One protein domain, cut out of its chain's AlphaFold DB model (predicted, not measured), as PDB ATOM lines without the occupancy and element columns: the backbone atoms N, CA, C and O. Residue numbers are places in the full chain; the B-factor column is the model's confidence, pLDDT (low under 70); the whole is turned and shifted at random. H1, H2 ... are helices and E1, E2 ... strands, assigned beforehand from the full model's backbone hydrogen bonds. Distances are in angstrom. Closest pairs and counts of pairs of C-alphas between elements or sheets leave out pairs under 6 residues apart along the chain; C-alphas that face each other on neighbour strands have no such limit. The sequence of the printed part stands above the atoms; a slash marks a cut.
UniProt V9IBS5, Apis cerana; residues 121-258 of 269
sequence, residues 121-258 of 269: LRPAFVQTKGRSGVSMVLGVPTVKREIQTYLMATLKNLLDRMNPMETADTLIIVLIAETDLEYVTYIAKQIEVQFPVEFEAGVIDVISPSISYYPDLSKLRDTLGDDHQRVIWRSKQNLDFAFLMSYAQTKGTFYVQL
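What this domain is: This is residues 121 to 258 of the 269 residues of a protein of Apis cerana (UniProt V9IBS5). A strongly twisted sheet of five strands forms the core, with H1 and H3 packed over one face and the long helix H5 over the other, where the sheet curls round it. The first part of H5 and the long link before it, around Arg 221, reach away from the sheet at one end of the longest axis, while the short helices H2 and H4 lie near the other end. The printed part has 138 residues, with five named helices and five named strands in the order E1 E2 H1 H2 E3 H3 H4 E4 H5 E5; the sheet is mixed, in the order E1 E4 E3 E2 E5. The class is mixed, helices and strands, and the whole is compact, with a radius of gyration of the C-alphas of 15.6 A and spans of 47 by 31 by 26 A.

Where its parts are: E1, residues 123 to 127, begins at C-alpha 123 at (236.500, 166.201, 192.074). E2, residues 134 to 142, is 22.4 A long. H1 is residues 151 to 161, 15.4 A, and H2 is residues 164 to 168. E3, residues 170 to 176, is 19.2 A long. H3 is residues 181 to 194, 19.7 A, and H4 is residues 196 to 200. E4, residues 204 to 209, is 16.7 A long. H5, residues 228 to 248, is 30.4 A long and begins at C-alpha 228 at (255.307, 153.864, 176.785). E5, residues 252 to 257, ends at C-alpha 257 at (239.628, 173.730, 175.752).

How they stand to each other: Edge strand E1 is antiparallel to E4, with N 127 and O 206 2.8 A apart. The other neighbours are parallel: E4 and E3 with N 174 and O 205 at 2.8 A, E3 and E2 with N 173 and O 138 at 2.8 A, and E2 and edge strand E5 with N 254 and O 135 at 2.8 A; these N and O pairs are within hydrogen-bond range. E2, H1 H2, E3 and E3, H3 H4, E4 are strand-helix-strand units, parallel neighbour strands joined through helices, each with a right-handed crossover. H1 and H3 lie on the same face, at heights over the sheet of 10.4 A and 9.5 A, and H5 on the opposite face, giving three layers, helices on both faces of a sheet. H1 runs along the strands over E3 and E2, at 4 degrees to E3 on the local plane; its closest C-alphas to E2 are Leu 151 and Thr 142, 6.8 A. H3 runs along the strands over E4, at 7 degrees to E4 on the local plane; the closest C-alphas are Ala 188 and Val 206, 6.4 A. H1 and H3 are close but not clearly touching, Met 152 and Ile 191 having the closest C-alphas at 7.2 A, with a shallow tilt of 30 degrees, the same way. The closest C-alphas of H5 and E2 are Leu 244 and Gly 139, 6.5 A. H2 and H4 only graze the sheet. In H1, H2, H3, H4 and H5 every O i to N i+4 pair is within hydrogen-bond range.

The domain as a whole: The C-alphas farthest apart, Pro 164 and Arg 221, are 47.6 A apart. The outline is only just elongated, at 47 by 31 by 26 A. The printed part has no cut. The link E4 to H5, residues 210 to 227, is long. The mean pLDDT of the printed part is 92.0, and residue 148 is under 70.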
ATOM      1  N   LEU A 121     233.902 160.013 189.837       86.25
ATOM      2  CA  LEU A 121     233.435 161.117 188.986       86.25
ATOM      3  C   LEU A 121     233.349 162.460 189.723       86.25
ATOM      4  O   LEU A 121     233.004 163.475 189.123       86.25
ATOM      5  N   ARG A 122     233.642 162.482 191.027       89.19
ATOM      6  CA  ARG A 122     233.612 163.704 191.832       89.19
ATOM      7  C   ARG A 122     235.025 164.278 191.930       89.19
ATOM      8  O   ARG A 122     235.971 163.516 192.140       89.19
ATOM      9  N   PRO A 123     235.201 165.604 191.813       92.88
ATOM     10  CA  PRO A 123     236.500 166.201 192.074       92.88
ATOM     11  C   PRO A 123     236.909 165.962 193.531       92.88
ATOM     12  O   PRO A 123     236.087 166.096 194.439       92.88
ATOM     13  N   ALA A 124     238.178 165.628 193.756       94.19
ATOM     14  CA  ALA A 124     238.726 165.479 195.105       94.19
ATOM     15  C   ALA A 124     238.985 166.833 195.775       94.19
ATOM     16  O   ALA A 124     238.951 166.941 197.000       94.19
ATOM     17  N   PHE A 125     239.207 167.872 194.973       96.12
ATOM     18  CA  PHE A 125     239.349 169.245 195.427       96.12
ATOM     19  C   PHE A 125     238.498 170.159 194.551       96.12
ATOM     20  O   PHE A 125     238.497 170.025 193.325       96.12
ATOM     21  N   VAL A 126     237.788 171.090 195.187       95.88
ATOM     22  CA  VAL A 126     236.984 172.117 194.523       95.88
ATOM     23  C   VAL A 126     237.125 173.425 195.292       95.88
ATOM     24  O   VAL A 126     236.833 173.485 196.485       95.88
ATOM     25  N   GLN A 127     237.510 174.485 194.590       95.62
ATOM     26  CA  GLN A 127     237.483 175.862 195.066       95.62
ATOM     27  C   GLN A 127     236.711 176.700 194.042       95.62
ATOM     28  O   GLN A 127     237.184 176.942 192.936       95.62
ATOM     29  N   THR A 128     235.489 177.096 194.390       94.31
ATOM     30  CA  THR A 128     234.560 177.803 193.495       94.31
ATOM     31  C   THR A 128     233.685 178.764 194.294       94.31
ATOM     32  O   THR A 128     233.449 178.557 195.486       94.31
ATOM     33  N   LYS A 129     233.157 179.791 193.624       94.62
ATOM     34  CA  LYS A 129     232.074 180.649 194.140       94.62
ATOM     35  C   LYS A 129     230.691 180.249 193.611       94.62
ATOM     36  O   LYS A 129     229.718 180.956 193.847       94.62
ATOM     37  N   GLY A 130     230.586 179.122 192.901       90.38
ATOM     38  CA  GLY A 130     229.316 178.573 192.417       90.38
ATOM     39  C   GLY A 130     228.745 179.276 191.184       90.38
ATOM     40  O   GLY A 130     227.571 179.093 190.870       90.38
ATOM     41  N   ARG A 131     229.554 180.066 190.469       90.12
ATOM     42  CA  ARG A 131     229.110 180.768 189.264       90.12
ATOM     43  C   ARG A 131     228.703 179.777 188.170       90.12
ATOM     44  O   ARG A 131     229.352 178.753 187.955       90.12
ATOM     45  N   SER A 132     227.599 180.079 187.499       91.69
ATOM     46  CA  SER A 132     227.041 179.309 186.384       91.69
ATOM     47  C   SER A 132     226.195 180.228 185.495       91.69
ATOM     48  O   SER A 132     225.983 181.389 185.846       91.69
ATOM     49  N   GLY A 133     225.753 179.730 184.338       90.81
ATOM     50  CA  GLY A 133     224.924 180.491 183.399       90.81
ATOM     51  C   GLY A 133     225.696 181.516 182.565       90.81
ATOM     52  O   GLY A 133     225.094 182.458 182.062       90.81
ATOM     53  N   VAL A 134     227.017 181.352 182.428       93.44
ATOM     54  CA  VAL A 134     227.848 182.213 181.570       93.44
ATOM     55  C   VAL A 134     227.751 181.792 180.101       93.44
ATOM     56  O   VAL A 134     227.484 180.628 179.789       93.44
ATOM     57  N   SER A 135     228.017 182.700 179.168       93.75
ATOM     58  CA  SER A 135     228.087 182.334 177.751       93.75
ATOM     59  C   SER A 135     229.301 181.458 177.457       93.75
ATOM     60  O   SER A 135     229.167 180.472 176.733       93.75
ATOM     61  N   MET A 136     230.468 181.775 178.030       94.81
ATOM     62  CA  MET A 136     231.733 181.112 177.705       94.81
ATOM     63  C   MET A 136     232.392 180.460 178.924       94.81
ATOM     64  O   MET A 136     232.601 181.098 179.955       94.81
ATOM     65  N   VAL A 137     232.799 179.200 178.778       97.19
ATOM     66  CA  VAL A 137     233.622 178.477 179.751       97.19
ATOM     67  C   VAL A 137     234.980 178.157 179.137       97.19
ATOM     68  O   VAL A 137     235.067 177.487 178.110       97.19
ATOM     69  N   LEU A 138     236.048 178.620 179.779       96.88
ATOM     70  CA  LEU A 138     237.429 178.380 179.369       96.88
ATOM     71  C   LEU A 138     238.046 177.312 180.275       96.88
ATOM     72  O   LEU A 138     238.295 177.564 181.452       96.88
ATOM     73  N   GLY A 139     238.292 176.120 179.740       97.19
ATOM     74  CA  GLY A 139     238.935 175.033 180.471       97.19
ATOM     75  C   GLY A 139     240.455 175.081 180.326       97.19
ATOM     76  O   GLY A 139     240.960 174.913 179.219       97.19
ATOM     77  N   VAL A 140     241.183 175.263 181.431       96.81
ATOM     78  CA  VAL A 140     242.655 175.313 181.463       96.81
ATOM     79  C   VAL A 140     243.198 174.179 182.346       96.81
ATOM     80  O   VAL A 140     243.167 174.283 183.573       96.81
ATOM     81  N   PRO A 141     243.697 173.078 181.767       95.62
ATOM     82  CA  PRO A 141     244.318 171.992 182.502       95.62
ATOM     83  C   PRO A 141     245.799 172.277 182.731       95.62
ATOM     84  O   PRO A 141     246.512 172.700 181.825       95.62
ATOM     85  N   THR A 142     246.280 171.996 183.935       93.56
ATOM     86  CA  THR A 142     247.688 172.120 184.306       93.56
ATOM     87  C   THR A 142     248.170 170.846 184.989       93.56
ATOM     88  O   THR A 142     247.406 170.142 185.648       93.56
ATOM     89  N   VAL A 143     249.454 170.562 184.834       91.12
ATOM     90  CA  VAL A 143     250.153 169.409 185.408       91.12
ATOM     91  C   VAL A 143     251.412 169.904 186.097       91.12
ATOM     92  O   VAL A 143     251.968 170.950 185.740       91.12
ATOM     93  N   LYS A 144     251.892 169.150 187.078       88.12
ATOM     94  CA  LYS A 144     253.118 169.478 187.791       88.12
ATOM     95  C   LYS A 144     254.305 169.409 186.831       88.12
ATOM     96  O   LYS A 144     254.588 168.372 186.236       88.12
ATOM     97  N   ARG A 145     255.020 170.528 186.692       82.25
ATOM     98  CA  ARG A 145     256.267 170.631 185.920       82.25
ATOM     99  C   ARG A 145     257.445 170.878 186.859       82.25
ATOM    100  O   ARG A 145     257.305 171.574 187.859       82.25
ATOM    101  N   GLU A 146     258.609 170.338 186.511       72.50
ATOM    102  CA  GLU A 146     259.828 170.456 187.326       72.50
ATOM    103  C   GLU A 146     260.476 171.848 187.255       72.50
ATOM    104  O   GLU A 146     261.141 172.266 188.199       72.50
ATOM    105  N   ILE A 147     260.292 172.569 186.143       70.12
ATOM    106  CA  ILE A 147     261.055 173.791 185.841       70.12
ATOM    107  C   ILE A 147     260.234 175.054 186.110       70.12
ATOM    108  O   ILE A 147     260.645 175.910 186.890       70.12
ATOM    109  N   GLN A 148     259.086 175.205 185.446       66.25
ATOM    110  CA  GLN A 148     258.248 176.393 185.584       66.25
ATOM    111  C   GLN A 148     256.782 176.075 185.288       66.25
ATOM    112  O   GLN A 148     256.464 175.354 184.343       66.25
ATOM    113  N   THR A 149     255.891 176.664 186.082       74.19
ATOM    114  CA  THR A 149     254.442 176.609 185.871       74.19
ATOM    115  C   THR A 149     254.004 177.815 185.035       74.19
ATOM    116  O   THR A 149     254.110 178.953 185.493       74.19
ATOM    117  N   TYR A 150     253.496 177.584 183.818       85.38
ATOM    118  CA  TYR A 150     253.026 178.649 182.914       85.38
ATOM    119  C   TYR A 150     251.622 179.173 183.250       85.38
ATOM    120  O   TYR A 150     251.277 180.293 182.870       85.38
ATOM    121  N   LEU A 151     250.857 178.421 184.048       91.44
ATOM    122  CA  LEU A 151     249.467 178.709 184.407       91.44
ATOM    123  C   LEU A 151     249.224 180.165 184.824       91.44
ATOM    124  O   LEU A 151     248.321 180.811 184.305       91.44
ATOM    125  N   MET A 152     250.028 180.701 185.746       92.38
ATOM    126  CA  MET A 152     249.811 182.053 186.275       92.38
ATOM    127  C   MET A 152     249.978 183.129 185.202       92.38
ATOM    128  O   MET A 152     249.237 184.111 185.176       92.38
ATOM    129  N   ALA A 153     250.942 182.943 184.298       91.50
ATOM    130  CA  ALA A 153     251.152 183.849 183.178       91.50
ATOM    131  C   ALA A 153     249.984 183.770 182.186       91.50
ATOM    132  O   ALA A 153     249.517 184.806 181.714       91.50
ATOM    133  N   THR A 154     249.479 182.564 181.927       92.56
ATOM    134  CA  THR A 154     248.327 182.315 181.052       92.56
ATOM    135  C   THR A 154     247.044 182.921 181.617       92.56
ATOM    136  O   THR A 154     246.384 183.691 180.923       92.56
ATOM    137  N   LEU A 155     246.729 182.683 182.896       94.44
ATOM    138  CA  LEU A 155     245.575 183.288 183.572       94.44
ATOM    139  C   LEU A 155     245.652 184.811 183.548       94.44
ATOM    140  O   LEU A 155     244.697 185.474 183.145       94.44
ATOM    141  N   LYS A 156     246.820 185.371 183.885       94.00
ATOM    142  CA  LYS A 156     247.043 186.813 183.799       94.00
ATOM    143  C   LYS A 156     246.803 187.335 182.384       94.00
ATOM    144  O   LYS A 156     246.143 188.352 182.210       94.00
ATOM    145  N   ASN A 157     247.323 186.646 181.372       92.75
ATOM    146  CA  ASN A 157     247.176 187.053 179.982       92.75
ATOM    147  C   ASN A 157     245.716 187.010 179.509       92.75
ATOM    148  O   ASN A 157     245.299 187.926 178.803       92.75
ATOM    149  N   LEU A 158     244.953 185.987 179.904       92.94
ATOM    150  CA  LEU A 158     243.525 185.874 179.600       92.94
ATOM    151  C   LEU A 158     242.744 187.025 180.240       92.94
ATOM    152  O   LEU A 158     242.040 187.750 179.539       92.94
ATOM    153  N   LEU A 159     242.925 187.238 181.544       92.75
ATOM    154  CA  LEU A 159     242.219 188.270 182.305       92.75
ATOM    155  C   LEU A 159     242.558 189.687 181.826       92.75
ATOM    156  O   LEU A 159     241.654 190.482 181.589       92.75
ATOM    157  N   ASP A 160     243.840 189.988 181.592       91.81
ATOM    158  CA  ASP A 160     244.294 191.312 181.135       91.81
ATOM    159  C   ASP A 160     243.767 191.670 179.726       91.81
ATOM    160  O   ASP A 160     243.815 192.831 179.304       91.81
ATOM    161  N   ARG A 161     243.328 190.673 178.947       90.50
ATOM    162  CA  ARG A 161     242.884 190.845 177.555       90.50
ATOM    163  C   ARG A 161     241.376 190.810 177.377       90.50
ATOM    164  O   ARG A 161     240.927 191.165 176.281       90.50
ATOM    165  N   MET A 162     240.645 190.430 178.420       90.38
ATOM    166  CA  MET A 162     239.194 190.506 178.470       90.38
ATOM    167  C   MET A 162     238.742 191.871 178.982       90.38
ATOM    168  O   MET A 162     239.380 192.499 179.828       90.38
ATOM    169  N   ASN A 163     237.633 192.361 178.440       91.69
ATOM    170  CA  ASN A 163     236.976 193.550 178.971       91.69
ATOM    171  C   ASN A 163     236.069 193.186 180.175       91.69
ATOM    172  O   ASN A 163     235.732 192.019 180.352       91.69
ATOM    173  N   PRO A 164     235.625 194.149 181.008       91.69
ATOM    174  CA  PRO A 164     234.823 193.836 182.195       91.69
ATOM    175  C   PRO A 164     233.506 193.101 181.910       91.69
ATOM    176  O   PRO A 164     233.069 192.309 182.741       91.69
ATOM    177  N   MET A 165     232.876 193.340 180.754       91.50
ATOM    178  CA  MET A 165     231.660 192.626 180.353       91.50
ATOM    179  C   MET A 165     231.970 191.188 179.929       91.50
ATOM    180  O   MET A 165     231.269 190.277 180.350       91.50
ATOM    181  N   GLU A 166     233.043 190.975 179.163       91.81
ATOM    182  CA  GLU A 166     233.532 189.641 178.788       91.81
ATOM    183  C   GLU A 166     233.893 188.831 180.041       91.81
ATOM    184  O   GLU A 166     233.447 187.698 180.196       91.81
ATOM    185  N   THR A 167     234.615 189.427 180.994       92.75
ATOM    186  CA  THR A 167     234.957 188.789 182.276       92.75
ATOM    187  C   THR A 167     233.707 188.466 183.108       92.75
ATOM    188  O   THR A 167     233.650 187.437 183.787       92.75
ATOM    189  N   ALA A 168     232.671 189.309 183.046       92.44
ATOM    190  CA  ALA A 168     231.377 189.071 183.690       92.44
ATOM    191  C   ALA A 168     230.510 188.011 182.976       92.44
ATOM    192  O   ALA A 168     229.584 187.480 183.588       92.44
ATOM    193  N   ASP A 169     230.863 187.606 181.756       94.06
ATOM    194  CA  ASP A 169     230.174 186.557 180.989       94.06
ATOM    195  C   ASP A 169     231.076 185.345 180.663       94.06
ATOM    196  O   ASP A 169     230.785 184.531 179.785       94.06
ATOM    197  N   THR A 170     232.187 185.213 181.394       95.12
ATOM    198  CA  THR A 170     233.151 184.116 181.243       95.12
ATOM    199  C   THR A 170     233.440 183.447 182.581       95.12
ATOM    200  O   THR A 170     233.582 184.118 183.606       95.12
ATOM    201  N   LEU A 171     233.570 182.121 182.561       96.75
ATOM    202  CA  LEU A 171     234.095 181.315 183.664       96.75
ATOM    203  C   LEU A 171     235.369 180.604 183.205       96.75
ATOM    204  O   LEU A 171     235.358 179.891 182.205       96.75
ATOM    205  N   ILE A 172     236.459 180.767 183.945       97.38
ATOM    206  CA  ILE A 172     237.704 180.031 183.732       97.38
ATOM    207  C   ILE A 172     237.740 178.879 184.730       97.38
ATOM    208  O   ILE A 172     237.714 179.103 185.934       97.38
ATOM    209  N   ILE A 173     237.822 177.647 184.240       97.75
ATOM    210  CA  ILE A 173     237.924 176.455 185.082       97.75
ATOM    211  C   ILE A 173     239.337 175.904 184.947       97.75
ATOM    212  O   ILE A 173     239.738 175.425 183.885       97.75
ATOM    213  N   VAL A 174     240.088 175.975 186.036       97.56
ATOM    214  CA  VAL A 174     241.447 175.462 186.137       97.56
ATOM    215  C   VAL A 174     241.403 174.047 186.695       97.56
ATOM    216  O   VAL A 174     241.072 173.839 187.863       97.56
ATOM    217  N   LEU A 175     241.764 173.070 185.865       97.56
ATOM    218  CA  LEU A 175     241.963 171.692 186.303       97.56
ATOM    219  C   LEU A 175     243.424 171.502 186.699       97.56
ATOM    220  O   LEU A 175     244.298 171.473 185.838       97.56
ATOM    221  N   ILE A 176     243.692 171.310 187.986       96.69
ATOM    222  CA  ILE A 176     244.989 170.819 188.447       96.69
ATOM    223  C   ILE A 176     244.946 169.298 188.313       96.69
ATOM    224  O   ILE A 176     244.388 168.605 189.160       96.69
ATOM    225  N   ALA A 177     245.496 168.776 187.218       94.88
ATOM    226  CA  ALA A 177     245.460 167.363 186.854       94.88
ATOM    227  C   ALA A 177     246.491 166.533 187.641       94.88
ATOM    228  O   ALA A 177     247.262 165.757 187.074       94.88
ATOM    229  N   GLU A 178     246.496 166.719 188.958       94.38
ATOM    230  CA  GLU A 178     247.330 166.034 189.935       94.38
ATOM    231  C   GLU A 178     246.442 165.449 191.031       94.38
ATOM    232  O   GLU A 178     245.430 166.043 191.410       94.38
ATOM    233  N   THR A 179     246.845 164.296 191.559       92.44
ATOM    234  CA  THR A 179     246.151 163.613 192.663       92.44
ATOM    235  C   THR A 179     246.734 163.962 194.035       92.44
ATOM    236  O   THR A 179     246.144 163.629 195.059       92.44
ATOM    237  N   ASP A 180     247.908 164.603 194.071       94.44
ATOM    238  CA  ASP A 180     248.557 165.075 195.296       94.44
ATOM    239  C   ASP A 180     247.859 166.341 195.819       94.44
ATOM    240  O   ASP A 180     248.062 167.446 195.309       94.44
ATOM    241  N   LEU A 181     247.033 166.171 196.853       93.25
ATOM    242  CA  LEU A 181     246.228 167.248 197.431       93.25
ATOM    243  C   LEU A 181     247.066 168.373 198.050       93.25
ATOM    244  O   LEU A 181     246.601 169.515 198.072       93.25
ATOM    245  N   GLU A 182     248.281 168.098 198.531       94.88
ATOM    246  CA  GLU A 182     249.155 169.143 199.077       94.88
ATOM    247  C   GLU A 182     249.605 170.089 197.963       94.88
ATOM    248  O   GLU A 182     249.483 171.313 198.081       94.88
ATOM    249  N   TYR A 183     250.041 169.521 196.835       93.56
ATOM    250  CA  TYR A 183     250.396 170.288 195.646       93.56
ATOM    251  C   TYR A 183     249.192 171.042 195.068       93.56
ATOM    252  O   TYR A 183     249.298 172.232 194.762       93.56
ATOM    253  N   VAL A 184     248.033 170.384 194.967       95.56
ATOM    254  CA  VAL A 184     246.789 171.005 194.485       95.56
ATOM    255  C   VAL A 184     246.416 172.210 195.345       95.56
ATOM    256  O   VAL A 184     246.182 173.295 194.815       95.56
ATOM    257  N   THR A 185     246.429 172.053 196.670       95.94
ATOM    258  CA  THR A 185     246.096 173.133 197.609       95.94
ATOM    259  C   THR A 185     247.096 174.284 197.508       95.94
ATOM    260  O   THR A 185     246.702 175.450 197.543       95.94
ATOM    261  N   TYR A 186     248.385 173.979 197.335       94.81
ATOM    262  CA  TYR A 186     249.414 174.993 197.122       94.81
ATOM    263  C   TYR A 186     249.133 175.832 195.870       94.81
ATOM    264  O   TYR A 186     249.094 177.060 195.959       94.81
ATOM    265  N   ILE A 187     248.883 175.195 194.721       94.31
ATOM    266  CA  ILE A 187     248.598 175.907 193.467       94.31
ATOM    267  C   ILE A 187     247.291 176.694 193.567       94.31
ATOM    268  O   ILE A 187     247.263 177.866 193.196       94.31
ATOM    269  N   ALA A 188     246.238 176.099 194.128       95.44
ATOM    270  CA  ALA A 188     244.964 176.775 194.344       95.44
ATOM    271  C   ALA A 188     245.138 178.046 195.192       95.44
ATOM    272  O   ALA A 188     244.648 179.119 194.829       95.44
ATOM    273  N   LYS A 189     245.955 177.977 196.255       95.62
ATOM    274  CA  LYS A 189     246.260 179.150 197.078       95.62
ATOM    275  C   LYS A 189     247.074 180.207 196.334       95.62
ATOM    276  O   LYS A 189     246.848 181.396 196.544       95.62
ATOM    277  N   GLN A 190     248.007 179.804 195.470       94.69
ATOM    278  CA  GLN A 190     248.740 180.750 194.623       94.69
ATOM    279  C   GLN A 190     247.791 181.509 193.680       94.69
ATOM    280  O   GLN A 190     247.922 182.724 193.556       94.69
ATOM    281  N   ILE A 191     246.809 180.822 193.077       95.19
ATOM    282  CA  ILE A 191     245.795 181.451 192.213       95.19
ATOM    283  C   ILE A 191     244.983 182.474 193.016       95.19
ATOM    284  O   ILE A 191     244.851 183.617 192.589       95.19
ATOM    285  N   GLU A 192     244.497 182.095 194.200       95.19
ATOM    286  CA  GLU A 192     243.711 182.973 195.078       95.19
ATOM    287  C   GLU A 192     244.490 184.234 195.496       95.19
ATOM    288  O   GLU A 192     243.946 185.335 195.495       95.19
ATOM    289  N   VAL A 193     245.778 184.093 195.831       96.19
ATOM    290  CA  VAL A 193     246.633 185.223 196.238       96.19
ATOM    291  C   VAL A 193     246.958 186.145 195.061       96.19
ATOM    292  O   VAL A 193     247.058 187.358 195.248       96.19
ATOM    293  N   GLN A 194     247.140 185.594 193.861       95.31
ATOM    294  CA  GLN A 194     247.522 186.369 192.683       95.31
ATOM    295  C   GLN A 194     246.329 187.048 191.992       95.31
ATOM    296  O   GLN A 194     246.500 188.129 191.428       95.31
ATOM    297  N   PHE A 195     245.138 186.447 192.065       95.62
ATOM    298  CA  PHE A 195     243.904 186.930 191.429       95.62
ATOM    299  C   PHE A 195     242.744 187.046 192.433       95.62
ATOM    300  O   PHE A 195     241.685 186.447 192.230       95.62
ATOM    301  N   PRO A 196     242.905 187.788 193.546       95.88
ATOM    302  CA  PRO A 196     241.911 187.802 194.617       95.88
ATOM    303  C   PRO A 196     240.578 188.411 194.167       95.88
ATOM    304  O   PRO A 196     239.521 187.976 194.610       95.88
ATOM    305  N   VAL A 197     240.607 189.401 193.270       94.62
ATOM    306  CA  VAL A 197     239.398 190.095 192.800       94.62
ATOM    307  C   VAL A 197     238.574 189.182 191.897       94.62
ATOM    308  O   VAL A 197     237.367 189.050 192.078       94.62
ATOM    309  N   GLU A 198     239.225 188.529 190.941       94.44
ATOM    310  CA  GLU A 198     238.596 187.631 189.979       94.44
ATOM    311  C   GLU A 198     238.113 186.347 190.652       94.44
ATOM    312  O   GLU A 198     237.035 185.842 190.327       94.44
ATOM    313  N   PHE A 199     238.873 185.853 191.632       93.50
ATOM    314  CA  PHE A 199     238.488 184.706 192.438       93.50
ATOM    315  C   PHE A 199     237.259 185.007 193.308       93.50
ATOM    316  O   PHE A 199     236.305 184.230 193.316       93.50
ATOM    317  N   GLU A 200     237.219 186.156 193.992       93.50
ATOM    318  CA  GLU A 200     236.041 186.571 194.768       93.50
ATOM    319  C   GLU A 200     234.822 186.871 193.885       93.50
ATOM    320  O   GLU A 200     233.698 186.541 194.260       93.50
ATOM    321  N   ALA A 201     235.031 187.397 192.675       93.00
ATOM    322  CA  ALA A 201     233.980 187.570 191.671       93.00
ATOM    323  C   ALA A 201     233.502 186.242 191.036       93.00
ATOM    324  O   ALA A 201     232.607 186.244 190.186       93.00
ATOM    325  N   GLY A 202     234.105 185.106 191.403       94.38
ATOM    326  CA  GLY A 202     233.752 183.788 190.883       94.38
ATOM    327  C   GLY A 202     234.088 183.591 189.407       94.38
ATOM    328  O   GLY A 202     233.443 182.785 188.749       94.38
ATOM    329  N   VAL A 203     235.040 184.355 188.862       95.88
ATOM    330  CA  VAL A 203     235.513 184.218 187.471       95.88
ATOM    331  C   VAL A 203     236.373 182.964 187.308       95.88
ATOM    332  O   VAL A 203     236.445 182.424 186.208       95.88
ATOM    333  N   ILE A 204     237.028 182.505 188.380       97.44
ATOM    334  CA  ILE A 204     237.946 181.364 188.359       97.44
ATOM    335  C   ILE A 204     237.434 180.264 189.292       97.44
ATOM    336  O   ILE A 204     237.273 180.491 190.490       97.44
ATOM    337  N   ASP A 205     237.261 179.067 188.741       97.19
ATOM    338  CA  ASP A 205     237.053 177.820 189.475       97.19
ATOM    339  C   ASP A 205     238.345 176.997 189.449       97.19
ATOM    340  O   ASP A 205     238.993 176.887 188.410       97.19
ATOM    341  N   VAL A 206     238.703 176.376 190.571       97.56
ATOM    342  CA  VAL A 206     239.842 175.454 190.662       97.56
ATOM    343  C   VAL A 206     239.338 174.082 191.078       97.56
ATOM    344  O   VAL A 206     238.667 173.945 192.101       97.56
ATOM    345  N   ILE A 207     239.670 173.057 190.299       97.38
ATOM    346  CA  ILE A 207     239.279 171.671 190.566       97.38
ATOM    347  C   ILE A 207     240.470 170.723 190.410       97.38
ATOM    348  O   ILE A 207     241.412 171.009 189.674       97.38
ATOM    349  N   SER A 208     240.415 169.570 191.074       97.12
ATOM    350  CA  SER A 208     241.339 168.453 190.839       97.12
ATOM    351  C   SER A 208     240.586 167.117 190.870       97.12
ATOM    352  O   SER A 208     239.613 166.970 191.625       97.12
ATOM    353  N   PRO A 209     240.980 166.152 190.022       95.56
ATOM    354  CA  PRO A 209     240.307 164.867 189.913       95.56
ATOM    355  C   PRO A 209     240.649 163.951 191.095       95.56
ATOM    356  O   PRO A 209     241.725 164.028 191.686       95.56
ATOM    357  N   SER A 210     239.730 163.045 191.430       93.69
ATOM    358  CA  SER A 210     240.005 161.971 192.391       93.69
ATOM    359  C   SER A 210     241.022 160.975 191.836       93.69
ATOM    360  O   SER A 210     241.060 160.716 190.635       93.69
ATOM    361  N   ILE A 211     241.811 160.344 192.708       92.25
ATOM    362  CA  ILE A 211     242.729 159.272 192.300       92.25
ATOM    363  C   ILE A 211     241.985 158.106 191.635       92.25
ATOM    364  O   ILE A 211     242.476 157.534 190.666       92.25
ATOM    365  N   SER A 212     240.760 157.828 192.088       91.62
ATOM    366  CA  SER A 212     239.883 156.785 191.548       91.62
ATOM    367  C   SER A 212     239.315 157.125 190.163       91.62
ATOM    368  O   SER A 212     238.643 156.289 189.555       91.62
ATOM    369  N   TYR A 213     239.545 158.345 189.661       92.94
ATOM    370  CA  TYR A 213     239.184 158.725 188.298       92.94
ATOM    371  C   TYR A 213     240.110 158.057 187.268       92.94
ATOM    372  O   TYR A 213     239.682 157.629 186.195       92.94
ATOM    373  N   TYR A 214     241.393 157.898 187.582       92.81
ATOM    374  CA  TYR A 214     242.328 157.328 186.621       92.81
ATOM    375  C   TYR A 214     242.295 155.794 186.653       92.81
ATOM    376  O   TYR A 214     242.385 155.199 187.728       92.81
ATOM    377  N   PRO A 215     242.184 155.125 185.491       90.88
ATOM    378  CA  PRO A 215     242.417 153.692 185.409       90.88
ATOM    379  C   PRO A 215     243.910 153.391 185.578       90.88
ATOM    380  O   PRO A 215     244.764 154.278 185.571       90.88
ATOM    381  N   ASP A 216     244.244 152.108 185.656       89.12
ATOM    382  CA  ASP A 216     245.634 151.663 185.594       89.12
ATOM    383  C   ASP A 216     246.215 151.886 184.186       89.12
ATOM    384  O   ASP A 216     246.048 151.065 183.279       89.12
ATOM    385  N   LEU A 217     246.895 153.020 184.002       88.25
ATOM    386  CA  LEU A 217     247.498 153.421 182.728       88.25
ATOM    387  C   LEU A 217     248.762 152.615 182.383       88.25
ATOM    388  O   LEU A 217     249.196 152.637 181.235       88.25
ATOM    389  N   SER A 218     249.339 151.863 183.326       86.25
ATOM    390  CA  SER A 218     250.562 151.077 183.080       86.25
ATOM    391  C   SER A 218     250.357 149.906 182.112       86.25
ATOM    392  O   SER A 218     251.309 149.364 181.558       86.25
ATOM    393  N   LYS A 219     249.100 149.507 181.889       84.69
ATOM    394  CA  LYS A 219     248.722 148.382 181.020       84.69
ATOM    395  C   LYS A 219     248.401 148.801 179.586       84.69
ATOM    396  O   LYS A 219     247.899 147.988 178.809       84.69
ATOM    397  N   LEU A 220     248.635 150.064 179.235       85.56
ATOM    398  CA  LEU A 220     248.339 150.570 177.901       85.56
ATOM    399  C   LEU A 220     249.251 149.935 176.848       85.56
ATOM    400  O   LEU A 220     250.428 149.676 177.076       85.56
ATOM    401  N   ARG A 221     248.696 149.677 175.662       84.31
ATOM    402  CA  ARG A 221     249.479 149.197 174.523       84.31
ATOM    403  C   ARG A 221     250.228 150.366 173.898       84.31
ATOM    404  O   ARG A 221     249.630 151.408 173.653       84.31
ATOM    405  N   ASP A 222     251.481 150.140 173.527       85.12
ATOM    406  CA  ASP A 222     252.249 151.123 172.770       85.12
ATOM    407  C   ASP A 222     251.621 151.354 171.387       85.12
ATOM    408  O   ASP A 222     251.323 150.418 170.633       85.12
ATOM    409  N   THR A 223     251.402 152.621 171.048       80.19
ATOM    410  CA  THR A 223     250.773 153.047 169.794       80.19
ATOM    411  C   THR A 223     251.639 154.077 169.087       80.19
ATOM    412  O   THR A 223     252.387 154.803 169.731       80.19
ATOM    413  N   LEU A 224     251.515 154.170 167.759       71.12
ATOM    414  CA  LEU A 224     252.152 155.213 166.936       71.12
ATOM    415  C   LEU A 224     253.693 155.281 167.027       71.12
ATOM    416  O   LEU A 224     254.284 156.265 166.596       71.12
ATOM    417  N   GLY A 225     254.346 154.234 167.545       79.06
ATOM    418  CA  GLY A 225     255.798 154.204 167.743       79.06
ATOM    419  C   GLY A 225     256.296 155.122 168.863       79.06
ATOM    420  O   GLY A 225     257.496 155.371 168.939       79.06
ATOM    421  N   ASP A 226     255.392 155.635 169.703       83.19
ATOM    422  CA  ASP A 226     255.749 156.380 170.906       83.19
ATOM    423  C   ASP A 226     256.333 155.443 171.975       83.19
ATOM    424  O   ASP A 226     256.013 154.253 172.033       83.19
ATOM    425  N   ASP A 227     257.165 156.000 172.851       88.69
ATOM    426  CA  ASP A 227     257.562 155.334 174.083       88.69
ATOM    427  C   ASP A 227     256.369 155.209 175.042       88.69
ATOM    428  O   ASP A 227     255.441 156.026 175.053       88.69
ATOM    429  N   HIS A 228     256.411 154.187 175.890       87.56
ATOM    430  CA  HIS A 228     255.307 153.864 176.785       87.56
ATOM    431  C   HIS A 228     254.920 155.027 177.719       87.56
ATOM    432  O   HIS A 228     253.737 155.264 177.967       87.56
ATOM    433  N   GLN A 229     255.895 155.816 178.194       87.44
ATOM    434  CA  GLN A 229     255.612 156.964 179.065       87.44
ATOM    435  C   GLN A 229     254.806 158.040 178.338       87.44
ATOM    436  O   GLN A 229     253.874 158.612 178.905       87.44
ATOM    437  N   ARG A 230     255.106 158.286 177.062       87.56
ATOM    438  CA  ARG A 230     254.358 159.236 176.239       87.56
ATOM    439  C   ARG A 230     252.946 158.756 175.915       87.56
ATOM    440  O   ARG A 230     252.030 159.580 175.866       87.56
ATOM    441  N   VAL A 231     252.743 157.449 175.754       89.25
ATOM    442  CA  VAL A 231     251.402 156.854 175.608       89.25
ATOM    443  C   VAL A 231     250.578 157.044 176.881       89.25
ATOM    444  O   VAL A 231     249.429 157.492 176.801       89.25
ATOM    445  N   ILE A 232     251.168 156.783 178.053       90.94
ATOM    446  CA  ILE A 232     250.539 157.051 179.355       90.94
ATOM    447  C   ILE A 232     250.172 158.528 179.471       90.94
ATOM    448  O   ILE A 232     249.029 158.851 179.790       90.94
ATOM    449  N   TRP A 233     251.114 159.424 179.166       89.50
ATOM    450  CA  TRP A 233     250.911 160.867 179.266       89.50
ATOM    451  C   TRP A 233     249.733 161.347 178.414       89.50
ATOM    452  O   TRP A 233     248.840 162.025 178.918       89.50
ATOM    453  N   ARG A 234     249.683 160.953 177.136       90.12
ATOM    454  CA  ARG A 234     248.585 161.326 176.227       90.12
ATOM    455  C   ARG A 234     247.247 160.734 176.648       90.12
ATOM    456  O   ARG A 234     246.218 161.395 176.539       90.12
ATOM    457  N   SER A 235     247.256 159.503 177.147       92.00
ATOM    458  CA  SER A 235     246.037 158.845 177.618       92.00
ATOM    459  C   SER A 235     245.492 159.523 178.874       92.00
ATOM    460  O   SER A 235     244.295 159.789 178.949       92.00
ATOM    461  N   LYS A 236     246.373 159.889 179.815       93.62
ATOM    462  CA  LYS A 236     246.020 160.699 180.985       93.62
ATOM    463  C   LYS A 236     245.453 162.056 180.566       93.62
ATOM    464  O   LYS A 236     244.380 162.421 181.025       93.62
ATOM    465  N   GLN A 237     246.119 162.758 179.649       92.81
ATOM    466  CA  GLN A 237     245.679 164.070 179.169       92.81
ATOM    467  C   GLN A 237     244.265 164.030 178.563       92.81
ATOM    468  O   GLN A 237     243.451 164.910 178.829       92.81
ATOM    469  N   ASN A 238     243.933 162.988 177.796       93.62
ATOM    470  CA  ASN A 238     242.579 162.820 177.263       93.62
ATOM    471  C   ASN A 238     241.533 162.648 178.376       93.62
ATOM    472  O   ASN A 238     240.439 163.207 178.284       93.62
ATOM    473  N   LEU A 239     241.866 161.899 179.432       94.25
ATOM    474  CA  LEU A 239     241.000 161.763 180.605       94.25
ATOM    475  C   LEU A 239     240.854 163.095 181.349       94.25
ATOM    476  O   LEU A 239     239.748 163.416 181.782       94.25
ATOM    477  N   ASP A 240     241.930 163.877 181.454       95.50
ATOM    478  CA  ASP A 240     241.930 165.205 182.074       95.50
ATOM    479  C   ASP A 240     240.975 166.155 181.331       95.50
ATOM    480  O   ASP A 240     240.132 166.812 181.944       95.50
ATOM    481  N   PHE A 241     241.032 166.171 179.996       95.31
ATOM    482  CA  PHE A 241     240.124 166.980 179.177       95.31
ATOM    483  C   PHE A 241     238.670 166.524 179.315       95.31
ATOM    484  O   PHE A 241     237.782 167.359 179.484       95.31
ATOM    485  N   ALA A 242     238.418 165.211 179.306       93.81
ATOM    486  CA  ALA A 242     237.075 164.670 179.498       93.81
ATOM    487  C   ALA A 242     236.492 165.044 180.873       93.81
ATOM    488  O   ALA A 242     235.324 165.423 180.963       93.81
ATOM    489  N   PHE A 243     237.311 165.006 181.928       94.56
ATOM    490  CA  PHE A 243     236.904 165.404 183.275       94.56
ATOM    491  C   PHE A 243     236.516 166.882 183.326       94.56
ATOM    492  O   PHE A 243     235.451 167.241 183.829       94.56
ATOM    493  N   LEU A 244     237.367 167.740 182.756       95.94
ATOM    494  CA  LEU A 244     237.148 169.180 182.721       95.94
ATOM    495  C   LEU A 244     235.888 169.547 181.931       95.94
ATOM    496  O   LEU A 244     235.071 170.331 182.414       95.94
ATOM    497  N   MET A 245     235.694 168.934 180.761       94.38
ATOM    498  CA  MET A 245     234.480 169.096 179.958       94.38
ATOM    499  C   MET A 245     233.231 168.649 180.721       94.38
ATOM    500  O   MET A 245     232.221 169.350 180.702       94.38
ATOM    501  N   SER A 246     233.298 167.513 181.425       91.94
ATOM    502  CA  SER A 246     232.179 167.010 182.226       91.94
ATOM    503  C   SER A 246     231.806 167.981 183.345       91.94
ATOM    504  O   SER A 246     230.625 168.248 183.547       91.94
ATOM    505  N   TYR A 247     232.788 168.542 184.053       93.62
ATOM    506  CA  TYR A 247     232.532 169.537 185.098       93.62
ATOM    507  C   TYR A 247     231.988 170.859 184.524       93.62
ATOM    508  O   TYR A 247     231.136 171.507 185.132       93.62
ATOM    509  N   ALA A 248     232.451 171.258 183.337       94.94
ATOM    510  CA  ALA A 248     232.029 172.482 182.660       94.94
ATOM    511  C   ALA A 248     230.611 172.416 182.064       94.94
ATOM    512  O   ALA A 248     230.022 173.466 181.803       94.94
ATOM    513  N   GLN A 249     230.061 171.214 181.850       90.88
ATOM    514  CA  GLN A 249     228.835 170.987 181.077       90.88
ATOM    515  C   GLN A 249     227.654 171.864 181.516       90.88
ATOM    516  O   GLN A 249     226.919 172.374 180.677       90.88
ATOM    517  N   THR A 250     227.460 172.047 182.821       89.44
ATOM    518  CA  THR A 250     226.319 172.798 183.367       89.44
ATOM    519  C   THR A 250     226.648 174.263 183.663       89.44
ATOM    520  O   THR A 250     225.844 174.963 184.277       89.44
ATOM    521  N   LYS A 251     227.849 174.732 183.308       92.56
ATOM    522  CA  LYS A 251     228.369 176.033 183.747       92.56
ATOM    523  C   LYS A 251     228.168 177.142 182.722       92.56
ATOM    524  O   LYS A 251     228.011 178.291 183.133       92.56
ATOM    525  N   GLY A 252     228.121 176.818 181.432       92.06
ATOM    526  CA  GLY A 252     227.882 177.813 180.396       92.06
ATOM    527  C   GLY A 252     227.460 177.244 179.048       92.06
ATOM    528  O   GLY A 252     227.297 176.037 178.895       92.06
ATOM    529  N   THR A 253     227.250 178.140 178.085       92.31
ATOM    530  CA  THR A 253     226.689 177.797 176.764       92.31
ATOM    531  C   THR A 253     227.739 177.218 175.817       92.31
ATOM    532  O   THR A 253     227.474 176.259 175.094       92.31
ATOM    533  N   PHE A 254     228.942 177.793 175.825       94.75
ATOM    534  CA  PHE A 254     230.069 177.379 175.000       94.75
ATOM    535  C   PHE A 254     231.245 176.959 175.875       94.75
ATOM    536  O   PHE A 254     231.482 177.532 176.938       94.75
ATOM    537  N   TYR A 255     232.004 175.973 175.401       95.75
ATOM    538  CA  TYR A 255     233.207 175.483 176.058       95.75
ATOM    539  C   TYR A 255     234.406 175.592 175.122       95.75
ATOM    540  O   TYR A 255     234.333 175.182 173.961       95.75
ATOM    541  N   VAL A 256     235.524 176.096 175.642       95.38
ATOM    542  CA  VAL A 256     236.805 176.154 174.935       95.38
ATOM    543  C   VAL A 256     237.867 175.453 175.769       95.38
ATOM    544  O   VAL A 256     238.167 175.863 176.890       95.38
ATOM    545  N   GLN A 257     238.462 174.408 175.192       95.38
ATOM    546  CA  GLN A 257     239.628 173.730 175.752       95.38
ATOM    547  C   GLN A 257     240.888 174.532 175.423       95.38
ATOM    548  O   GLN A 257     241.199 174.746 174.251       95.38
ATOM    549  N   LEU A 258     241.616 174.947 176.453       94.19
ATOM    550  CA  LEU A 258     242.881 175.663 176.344       94.19
ATOM    551  C   LEU A 258     244.028 174.787 176.863       94.19
ATOM    552  O   LEU A 258     243.797 173.803 177.570       94.19
TER     553      LEU A 258